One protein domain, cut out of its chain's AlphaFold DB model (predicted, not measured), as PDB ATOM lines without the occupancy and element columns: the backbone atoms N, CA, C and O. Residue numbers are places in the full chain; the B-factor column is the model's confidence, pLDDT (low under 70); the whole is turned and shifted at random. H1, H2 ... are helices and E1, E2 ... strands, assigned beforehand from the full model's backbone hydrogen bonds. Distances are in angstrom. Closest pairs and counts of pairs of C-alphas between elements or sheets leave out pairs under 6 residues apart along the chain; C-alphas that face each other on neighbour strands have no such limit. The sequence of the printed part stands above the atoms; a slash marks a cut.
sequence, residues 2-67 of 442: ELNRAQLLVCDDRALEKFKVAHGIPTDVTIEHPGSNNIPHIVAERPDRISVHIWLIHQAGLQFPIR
ATOM      1  N   GLU A   2      21.853   3.682 -12.776       48.56
ATOM      2  CA  GLU A   2      22.793   4.353 -11.841       48.56
ATOM      3  C   GLU A   2      22.274   5.672 -11.235       48.56
ATOM      4  O   GLU A   2      22.462   5.902 -10.046       48.56
ATOM      5  N   LEU A   3      21.557   6.500 -12.010       48.78
ATOM      6  CA  LEU A   3      20.996   7.771 -11.524       48.78
ATOM      7  C   LEU A   3      20.132   7.596 -10.258       48.78
ATOM      8  O   LEU A   3      20.213   8.384  -9.319       48.78
ATOM      9  N   ASN A   4      19.363   6.506 -10.215       53.38
ATOM     10  CA  ASN A   4      18.486   6.173  -9.100       53.38
ATOM     11  C   ASN A   4      19.288   5.721  -7.866       53.38
ATOM     12  O   ASN A   4      18.804   5.888  -6.756       53.38
ATOM     13  N   ARG A   5      20.511   5.185  -8.021       55.94
ATOM     14  CA  ARG A   5      21.393   4.874  -6.878       55.94
ATOM     15  C   ARG A   5      21.916   6.149  -6.219       55.94
ATOM     16  O   ARG A   5      21.882   6.237  -4.999       55.94
ATOM     17  N   ALA A   6      22.315   7.149  -7.007       55.47
ATOM     18  CA  ALA A   6      22.686   8.461  -6.472       55.47
ATOM     19  C   ALA A   6      21.503   9.153  -5.765       55.47
ATOM     20  O   ALA A   6      21.700   9.790  -4.740       55.47
ATOM     21  N   GLN A   7      20.272   8.978  -6.261       54.78
ATOM     22  CA  GLN A   7      19.057   9.475  -5.597       54.78
ATOM     23  C   GLN A   7      18.645   8.655  -4.358       54.78
ATOM     24  O   GLN A   7      18.105   9.219  -3.417       54.78
ATOM     25  N   LEU A   8      18.919   7.347  -4.311       54.78
ATOM     26  CA  LEU A   8      18.679   6.522  -3.116       54.78
ATOM     27  C   LEU A   8      19.661   6.853  -1.979       54.78
ATOM     28  O   LEU A   8      19.269   6.855  -0.819       54.78
ATOM     29  N   LEU A   9      20.905   7.211  -2.313       60.47
ATOM     30  CA  LEU A   9      21.902   7.730  -1.364       60.47
ATOM     31  C   LEU A   9      21.538   9.098  -0.757       60.47
ATOM     32  O   LEU A   9      22.165   9.519   0.208       60.47
ATOM     33  N   VAL A  10      20.557   9.799  -1.328       59.81
ATOM     34  CA  VAL A  10      20.144  11.158  -0.938       59.81
ATOM     35  C   VAL A  10      19.046  11.162   0.143       59.81
ATOM     36  O   VAL A  10      18.748  12.221   0.680       59.81
ATOM     37  N   CYS A  11      18.464  10.006   0.496       65.44
ATOM     38  CA  CYS A  11      17.313   9.930   1.414       65.44
ATOM     39  C   CYS A  11      17.492   8.996   2.631       65.44
ATOM     40  O   CYS A  11      16.539   8.809   3.382       65.44
ATOM     41  N   ASP A  12      18.665   8.386   2.821       82.38
ATOM     42  CA  ASP A  12      18.966   7.505   3.961       82.38
ATOM     43  C   ASP A  12      20.361   7.836   4.511       82.38
ATOM     44  O   ASP A  12      21.371   7.515   3.881       82.38
ATOM     45  N   ASP A  13      20.421   8.442   5.702       84.06
ATOM     46  CA  ASP A  13      21.670   8.794   6.395       84.06
ATOM     47  C   ASP A  13      22.600   7.584   6.572       84.06
ATOM     48  O   ASP A  13      23.825   7.699   6.491       84.06
ATOM     49  N   ARG A  14      22.037   6.383   6.762       86.69
ATOM     50  CA  ARG A  14      22.807   5.143   6.907       86.69
ATOM     51  C   ARG A  14      23.373   4.672   5.571       86.69
ATOM     52  O   ARG A  14      24.440   4.054   5.551       86.69
ATOM     53  N   ALA A  15      22.688   4.936   4.461       84.88
ATOM     54  CA  ALA A  15      23.223   4.710   3.122       84.88
ATOM     55  C   ALA A  15      24.301   5.750   2.776       84.88
ATOM     56  O   ALA A  15      25.330   5.383   2.207       84.88
ATOM     57  N   LEU A  16      24.108   7.009   3.181       83.50
ATOM     58  CA  LEU A  16      25.073   8.089   2.991       83.50
ATOM     59  C   LEU A  16      26.374   7.839   3.767       83.50
ATOM     60  O   LEU A  16      27.449   7.924   3.180       83.50
ATOM     61  N   GLU A  17      26.309   7.446   5.041       86.88
ATOM     62  CA  GLU A  17      27.509   7.096   5.817       86.88
ATOM     63  C   GLU A  17      28.203   5.835   5.276       86.88
ATOM     64  O   GLU A  17      29.424   5.815   5.132       86.88
ATOM     65  N   LYS A  18      27.453   4.809   4.839       87.19
ATOM     66  CA  LYS A  18      28.047   3.665   4.116       87.19
ATOM     67  C   LYS A  18      28.774   4.096   2.840       87.19
ATOM     68  O   LYS A  18      29.827   3.544   2.538       87.19
ATOM     69  N   PHE A  19      28.234   5.064   2.101       85.25
ATOM     70  CA  PHE A  19      28.877   5.629   0.916       85.25
ATOM     71  C   PHE A  19      30.129   6.437   1.274       85.25
ATOM     72  O   PHE A  19      31.155   6.260   0.620       85.25
ATOM     73  N   LYS A  20      30.093   7.245   2.342       87.94
ATOM     74  CA  LYS A  20      31.273   7.970   2.837       87.94
ATOM     75  C   LYS A  20      32.401   7.010   3.203       87.94
ATOM     76  O   LYS A  20      33.507   7.170   2.694       87.94
ATOM     77  N   VAL A  21      32.103   5.953   3.960       87.56
ATOM     78  CA  VAL A  21      33.071   4.889   4.286       87.56
ATOM     79  C   VAL A  21      33.584   4.183   3.024       87.56
ATOM     80  O   VAL A  21      34.793   4.042   2.861       87.56
ATOM     81  N   ALA A  22      32.702   3.784   2.101       84.94
ATOM     82  CA  ALA A  22      33.086   3.070   0.877       84.94
ATOM     83  C   ALA A  22      33.955   3.897  -0.091       84.94
ATOM     84  O   ALA A  22      34.730   3.323  -0.852       84.94
ATOM     85  N   HIS A  23      33.835   5.227  -0.065       79.56
ATOM     86  CA  HIS A  23      34.594   6.150  -0.915       79.56
ATOM     87  C   HIS A  23      35.712   6.905  -0.170       79.56
ATOM     88  O   HIS A  23      36.293   7.831  -0.735       79.56
ATOM     89  N   GLY A  24      36.021   6.534   1.080       85.94
ATOM     90  CA  GLY A  24      37.068   7.182   1.883       85.94
ATOM     91  C   GLY A  24      36.810   8.668   2.166       85.94
ATOM     92  O   GLY A  24      37.752   9.440   2.323       85.94
ATOM     93  N   ILE A  25      35.542   9.084   2.181       85.75
ATOM     94  CA  ILE A  25      35.129  10.482   2.338       85.75
ATOM     95  C   ILE A  25      35.239  10.871   3.821       85.75
ATOM     96  O   ILE A  25      34.561  10.256   4.650       85.75
ATOM     97  N   PRO A  26      36.040  11.895   4.173       85.19
ATOM     98  CA  PRO A  26      36.175  12.367   5.548       85.19
ATOM     99  C   PRO A  26      34.843  12.799   6.180       85.19
ATOM    100  O   PRO A  26      33.906  13.224   5.497       85.19
ATOM    101  N   THR A  27      34.736  12.689   7.504       84.94
ATOM    102  CA  THR A  27      33.484  12.953   8.235       84.94
ATOM    103  C   THR A  27      33.077  14.431   8.221       84.94
ATOM    104  O   THR A  27      31.880  14.720   8.243       84.94
ATOM    105  N   ASP A  28      34.049  15.340   8.116       83.19
ATOM    106  CA  ASP A  28      33.926  16.796   7.952       83.19
ATOM    107  C   ASP A  28      33.399  17.228   6.571       83.19
ATOM    108  O   ASP A  28      32.817  18.312   6.438       83.19
ATOM    109  N   VAL A  29      33.507  16.366   5.556       82.75
ATOM    110  CA  VAL A  29      32.897  16.597   4.243       82.75
ATOM    111  C   VAL A  29      31.390  16.351   4.333       82.75
ATOM    112  O   VAL A  29      30.917  15.262   4.675       82.75
ATOM    113  N   THR A  30      30.622  17.382   3.991       84.75
ATOM    114  CA  THR A  30      29.160  17.344   3.925       84.75
ATOM    115  C   THR A  30      28.749  17.131   2.474       84.75
ATOM    116  O   THR A  30      29.141  17.897   1.598       84.75
ATOM    117  N   ILE A  31      27.980  16.080   2.192       83.75
ATOM    118  CA  ILE A  31      27.538  15.787   0.825       83.75
ATOM    119  C   ILE A  31      26.193  16.472   0.596       83.75
ATOM    120  O   ILE A  31      25.197  16.097   1.206       83.75
ATOM    121  N   GLU A  32      26.161  17.467  -0.287       77.62
ATOM    122  CA  GLU A  32      24.939  18.206  -0.603       77.62
ATOM    123  C   GLU A  32      24.054  17.471  -1.620       77.62
ATOM    124  O   GLU A  32      24.522  16.817  -2.566       77.62
ATOM    125  N   HIS A  33      22.744  17.606  -1.413       69.31
ATOM    126  CA  HIS A  33      21.704  16.951  -2.194       69.31
ATOM    127  C   HIS A  33      21.178  17.862  -3.322       69.31
ATOM    128  O   HIS A  33      20.846  19.016  -3.061       69.31
ATOM    129  N   PRO A  34      20.946  17.341  -4.546       57.50
ATOM    130  CA  PRO A  34      20.363  18.110  -5.661       57.50
ATOM    131  C   PRO A  34      18.865  18.436  -5.488       57.50
ATOM    132  O   PRO A  34      18.220  18.871  -6.439       57.50
ATOM    133  N   GLY A  35      18.270  18.088  -4.343       49.91
ATOM    134  CA  GLY A  35      16.845  17.765  -4.243       49.91
ATOM    135  C   GLY A  35      15.907  18.893  -3.819       49.91
ATOM    136  O   GLY A  35      14.708  18.780  -4.058       49.91
ATOM    137  N   SER A  36      16.403  19.965  -3.198       46.62
ATOM    138  CA  SER A  36      15.554  21.064  -2.729       46.62
ATOM    139  C   SER A  36      15.776  22.333  -3.539       46.62
ATOM    140  O   SER A  36      16.879  22.870  -3.549       46.62
ATOM    141  N   ASN A  37      14.695  22.896  -4.091       49.03
ATOM    142  CA  ASN A  37      14.670  24.257  -4.656       49.03
ATOM    143  C   ASN A  37      14.959  25.360  -3.611       49.03
ATOM    144  O   ASN A  37      14.996  26.542  -3.953       49.03
ATOM    145  N   ASN A  38      15.181  24.983  -2.350       46.12
ATOM    146  CA  ASN A  38      15.824  25.824  -1.356       46.12
ATOM    147  C   ASN A  38      17.263  26.093  -1.811       46.12
ATOM    148  O   ASN A  38      18.162  25.287  -1.572       46.12
ATOM    149  N   ILE A  39      17.461  27.243  -2.459       42.88
ATOM    150  CA  ILE A  39      18.778  27.864  -2.631       42.88
ATOM    151  C   ILE A  39      19.483  27.803  -1.266       42.88
ATOM    152  O   ILE A  39      18.871  28.188  -0.265       42.88
ATOM    153  N   PRO A  40      20.722  27.290  -1.186       44.44
ATOM    154  CA  PRO A  40      21.317  26.950   0.094       44.44
ATOM    155  C   PRO A  40      21.520  28.187   0.976       44.44
ATOM    156  O   PRO A  40      22.436  28.978   0.763       44.44
ATOM    157  N   HIS A  41      20.755  28.268   2.069       41.88
ATOM    158  CA  HIS A  41      21.098  29.070   3.254       41.88
ATOM    159  C   HIS A  41      22.310  28.488   4.031       41.88
ATOM    160  O   HIS A  41      22.621  28.928   5.133       41.88
ATOM    161  N   ILE A  42      23.023  27.516   3.446       47.97
ATOM    162  CA  ILE A  42      24.051  26.662   4.069       47.97
ATOM    163  C   ILE A  42      25.372  27.417   4.354       47.97
ATOM    164  O   ILE A  42      26.239  26.912   5.057       47.97
ATOM    165  N   VAL A  43      25.529  28.659   3.884       43.31
ATOM    166  CA  VAL A  43      26.797  29.414   3.987       43.31
ATOM    167  C   VAL A  43      27.122  29.899   5.418       43.31
ATOM    168  O   VAL A  43      28.247  30.316   5.672       43.31
ATOM    169  N   ALA A  44      26.176  29.856   6.366       45.38
ATOM    170  CA  ALA A  44      26.330  30.532   7.662       45.38
ATOM    171  C   ALA A  44      26.768  29.657   8.856       45.38
ATOM    172  O   ALA A  44      27.357  30.195   9.790       45.38
ATOM    173  N   GLU A  45      26.465  28.351   8.892       45.19
ATOM    174  CA  GLU A  45      26.467  27.639  10.186       45.19
ATOM    175  C   GLU A  45      27.792  26.983  10.606       45.19
ATOM    176  O   GLU A  45      28.033  26.896  11.810       45.19
ATOM    177  N   ARG A  46      28.657  26.522   9.683       54.78
ATOM    178  CA  ARG A  46      30.004  25.993  10.017       54.78
ATOM    179  C   ARG A  46      31.021  26.241   8.893       54.78
ATOM    180  O   ARG A  46      30.899  25.590   7.855       54.78
ATOM    181  N   PRO A  47      32.044  27.097   9.086       58.31
ATOM    182  CA  PRO A  47      33.078  27.337   8.073       58.31
ATOM    183  C   PRO A  47      33.998  26.123   7.851       58.31
ATOM    184  O   PRO A  47      34.634  26.016   6.807       58.31
ATOM    185  N   ASP A  48      34.039  25.189   8.805       66.81
ATOM    186  CA  ASP A  48      34.940  24.026   8.798       66.81
ATOM    187  C   ASP A  48      34.444  22.867   7.911       66.81
ATOM    188  O   ASP A  48      35.111  21.840   7.801       66.81
ATOM    189  N   ARG A  49      33.246  22.981   7.320       72.19
ATOM    190  CA  ARG A  49      32.603  21.900   6.559       72.19
ATOM    191  C   ARG A  49      32.728  22.111   5.060       72.19
ATOM    192  O   ARG A  49      32.224  23.084   4.505       72.19
ATOM    193  N   ILE A  50      33.325  21.135   4.381       74.19
ATOM    194  CA  ILE A  50      33.402  21.129   2.920       74.19
ATOM    195  C   ILE A  50      32.089  20.571   2.365       74.19
ATOM    196  O   ILE A  50      31.892  19.357   2.332       74.19
ATOM    197  N   SER A  51      31.196  21.451   1.914       79.88
ATOM    198  CA  SER A  51      30.019  21.072   1.125       79.88
ATOM    199  C   SER A  51      30.427  20.599  -0.270       79.88
ATOM    200  O   SER A  51      30.998  21.376  -1.032       79.88
ATOM    201  N   VAL A  52      30.116  19.353  -0.633       82.81
ATOM    202  CA  VAL A  52      30.397  18.758  -1.952       82.81
ATOM    203  C   VAL A  52      29.126  18.166  -2.534       82.81
ATOM    204  O   VAL A  52      28.497  17.299  -1.934       82.81
ATOM    205  N   HIS A  53      28.759  18.568  -3.745       81.31
ATOM    206  CA  HIS A  53      27.590  17.995  -4.396       81.31
ATOM    207  C   HIS A  53      27.865  16.544  -4.850       81.31
ATOM    208  O   HIS A  53      28.830  16.296  -5.573       81.31
ATOM    209  N   ILE A  54      26.982  15.585  -4.514       80.25
ATOM    210  CA  ILE A  54      27.164  14.141  -4.817       80.25
ATOM    211  C   ILE A  54      27.513  13.814  -6.289       80.25
ATOM    212  O   ILE A  54      28.276  12.882  -6.554       80.25
ATOM    213  N   TRP A  55      27.022  14.600  -7.258       78.06
ATOM    214  CA  TRP A  55      27.365  14.447  -8.676       78.06
ATOM    215  C   TRP A  55      28.859  14.632  -8.967       78.06
ATOM    216  O   TRP A  55      29.374  13.966  -9.855       78.06
ATOM    217  N   LEU A  56      29.577  15.482  -8.229       82.12
ATOM    218  CA  LEU A  56      31.015  15.685  -8.443       82.12
ATOM    219  C   LEU A  56      31.806  14.411  -8.113       82.12
ATOM    220  O   LEU A  56      32.726  14.038  -8.836       82.12
ATOM    221  N   ILE A  57      31.382  13.688  -7.077       82.38
ATOM    222  CA  ILE A  57      31.971  12.408  -6.670       82.38
ATOM    223  C   ILE A  57      31.681  11.340  -7.734       82.38
ATOM    224  O   ILE A  57      32.593  10.689  -8.237       82.38
ATOM    225  N   HIS A  58      30.414  11.194  -8.140       76.31
ATOM    226  CA  HIS A  58      29.997  10.108  -9.035       76.31
ATOM    227  C   HIS A  58      30.286  10.360 -10.531       76.31
ATOM    228  O   HIS A  58      30.545   9.412 -11.273       76.31
ATOM    229  N   GLN A  59      30.172  11.597 -11.022       79.44
ATOM    230  CA  GLN A  59      30.298  11.921 -12.452       79.44
ATOM    231  C   GLN A  59      31.650  12.538 -12.814       79.44
ATOM    232  O   GLN A  59      32.190  12.167 -13.852       79.44
ATOM    233  N   ALA A  60      32.210  13.423 -11.979       77.38
ATOM    234  CA  ALA A  60      33.552  13.969 -12.214       77.38
ATOM    235  C   ALA A  60      34.673  13.085 -11.644       77.38
ATOM    236  O   ALA A  60      35.845  13.367 -11.875       77.38
ATOM    237  N   GLY A  61      34.332  12.015 -10.916       82.56
ATOM    238  CA  GLY A  61      35.322  11.129 -10.307       82.56
ATOM    239  C   GLY A  61      36.131  11.817  -9.207       82.56
ATOM    240  O   GLY A  61      37.298  11.483  -9.017       82.56
ATOM    241  N   LEU A  62      35.538  12.788  -8.498       85.56
ATOM    242  CA  LEU A  62      36.181  13.451  -7.367       85.56
ATOM    243  C   LEU A  62      36.459  12.431  -6.251       85.56
ATOM    244  O   LEU A  62      35.539  11.939  -5.598       85.56
ATOM    245  N   GLN A  63      37.739  12.128  -6.049       85.62
ATOM    246  CA  GLN A  63      38.234  11.210  -5.022       85.62
ATOM    247  C   GLN A  63      38.672  11.967  -3.763       85.62
ATOM    248  O   GLN A  63      39.011  13.152  -3.822       85.62
ATOM    249  N   PHE A  64      38.692  11.259  -2.631       82.75
ATOM    250  CA  PHE A  64      39.176  11.769  -1.351       82.75
ATOM    251  C   PHE A  64      40.443  11.007  -0.914       82.75
ATOM    252  O   PHE A  64      40.498   9.792  -1.103       82.75
ATOM    253  N   PRO A  65      41.462  11.686  -0.346       85.56
ATOM    254  CA  PRO A  65      41.545  13.134  -0.130       85.56
ATOM    255  C   PRO A  65      41.574  13.921  -1.451       85.56
ATOM    256  O   PRO A  65      42.183  13.489  -2.426       85.56
ATOM    257  N   ILE A  66      40.907  15.085  -1.477       86.44
ATOM    258  CA  ILE A  66      40.835  15.940  -2.675       86.44
ATOM    259  C   ILE A  66      42.260  16.258  -3.146       86.44
ATOM    260  O   ILE A  66      43.097  16.681  -2.338       86.44
ATOM    261  N   ARG A  67      42.519  16.064  -4.444       87.25
ATOM    262  CA  ARG A  67      43.856  16.226  -5.027       87.25
ATOM    263  C   ARG A  67      44.413  17.648  -4.841       87.25
ATOM    264  O   ARG A  67      43.632  18.603  -4.913       87.25
TER     265      ARG A  67
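This is residues 2 to 67 of the 442 residues of an uncharacterized protein of Actinidia rufa (UniProt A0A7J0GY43). Two short parallel strands, E1 and E2, stand side by side near the middle of the model, with three short helices grouped loosely to one side of them and a wide, open loop, residues 33 to 49, swinging away on the other side before the chain comes back to the pair. The printed part has 66 residues with three named helices and two named strands, in the order H1, H2, E1, E2, H3, and the sheet, of order E1, E2, is parallel. The class is mixed, helices and strands, though under half of the residues, 30 of 66, are in named elements. The whole is compact, with a radius of gyration of the C-alphas of 11.9 A, and spans 31 by 28 by 23 A.

Strand E1 is residues 29 to 32, 9.5 A from first to last C-alpha, and begins at C-alpha 29 at (32.897, 16.597, 4.243). Strand E2 is residues 50 to 53, 9.9 A long. Helix H3, residues 54 to 58, follows it and measures 6.5 A, ending at C-alpha 58 at (29.997, 10.108, -9.035). Helix H2, residues 13 to 22, is the longest helix at 13.9 A. Helix H1, residues 2 to 8, measures 9.9 A and begins at C-alpha 2 at (22.793, 4.353, -11.841).

E1 and E2 are parallel neighbours, with 34 degrees between their directions. C-alphas 30 and 51 face each other at 4.7 A. N 30 and O 50 are within hydrogen-bond range at 2.9 A, and so are N 52 and O 30 at 2.8 A. E2 and H3 are joined by a tight link with 0 residues between them. The closest C-alphas of E1 and H3 are those of Ile 31 and Ile 54, 5.9 A apart. H1 and H3 only just touch, with 3 pairs of C-alphas within 8 A; the closest are those of Ala 6 and Ile 54, 7.4 A apart. H1 and H2 are close but not clearly touching, the closest C-alphas being those of Leu 8 and Ala 15 at 7.9 A. They run opposite ways at a steep tilt of 50 degrees. H2 is apart from H3 and from E2. In H1, H2 and H3 every O i to N i+4 pair is within hydrogen-bond range.

The two C-alphas farthest apart are those of Glu 2 and Ala 44, at 32.8 A. The printed part has no cut. The link from E1 to E2 is long, with 17 residues; the link from H2 to E1 is short and that from H1 to H2 tight. Mean pLDDT of the printed part is 71.0, and residues 2 to 11 and 33 to 48 are under 70.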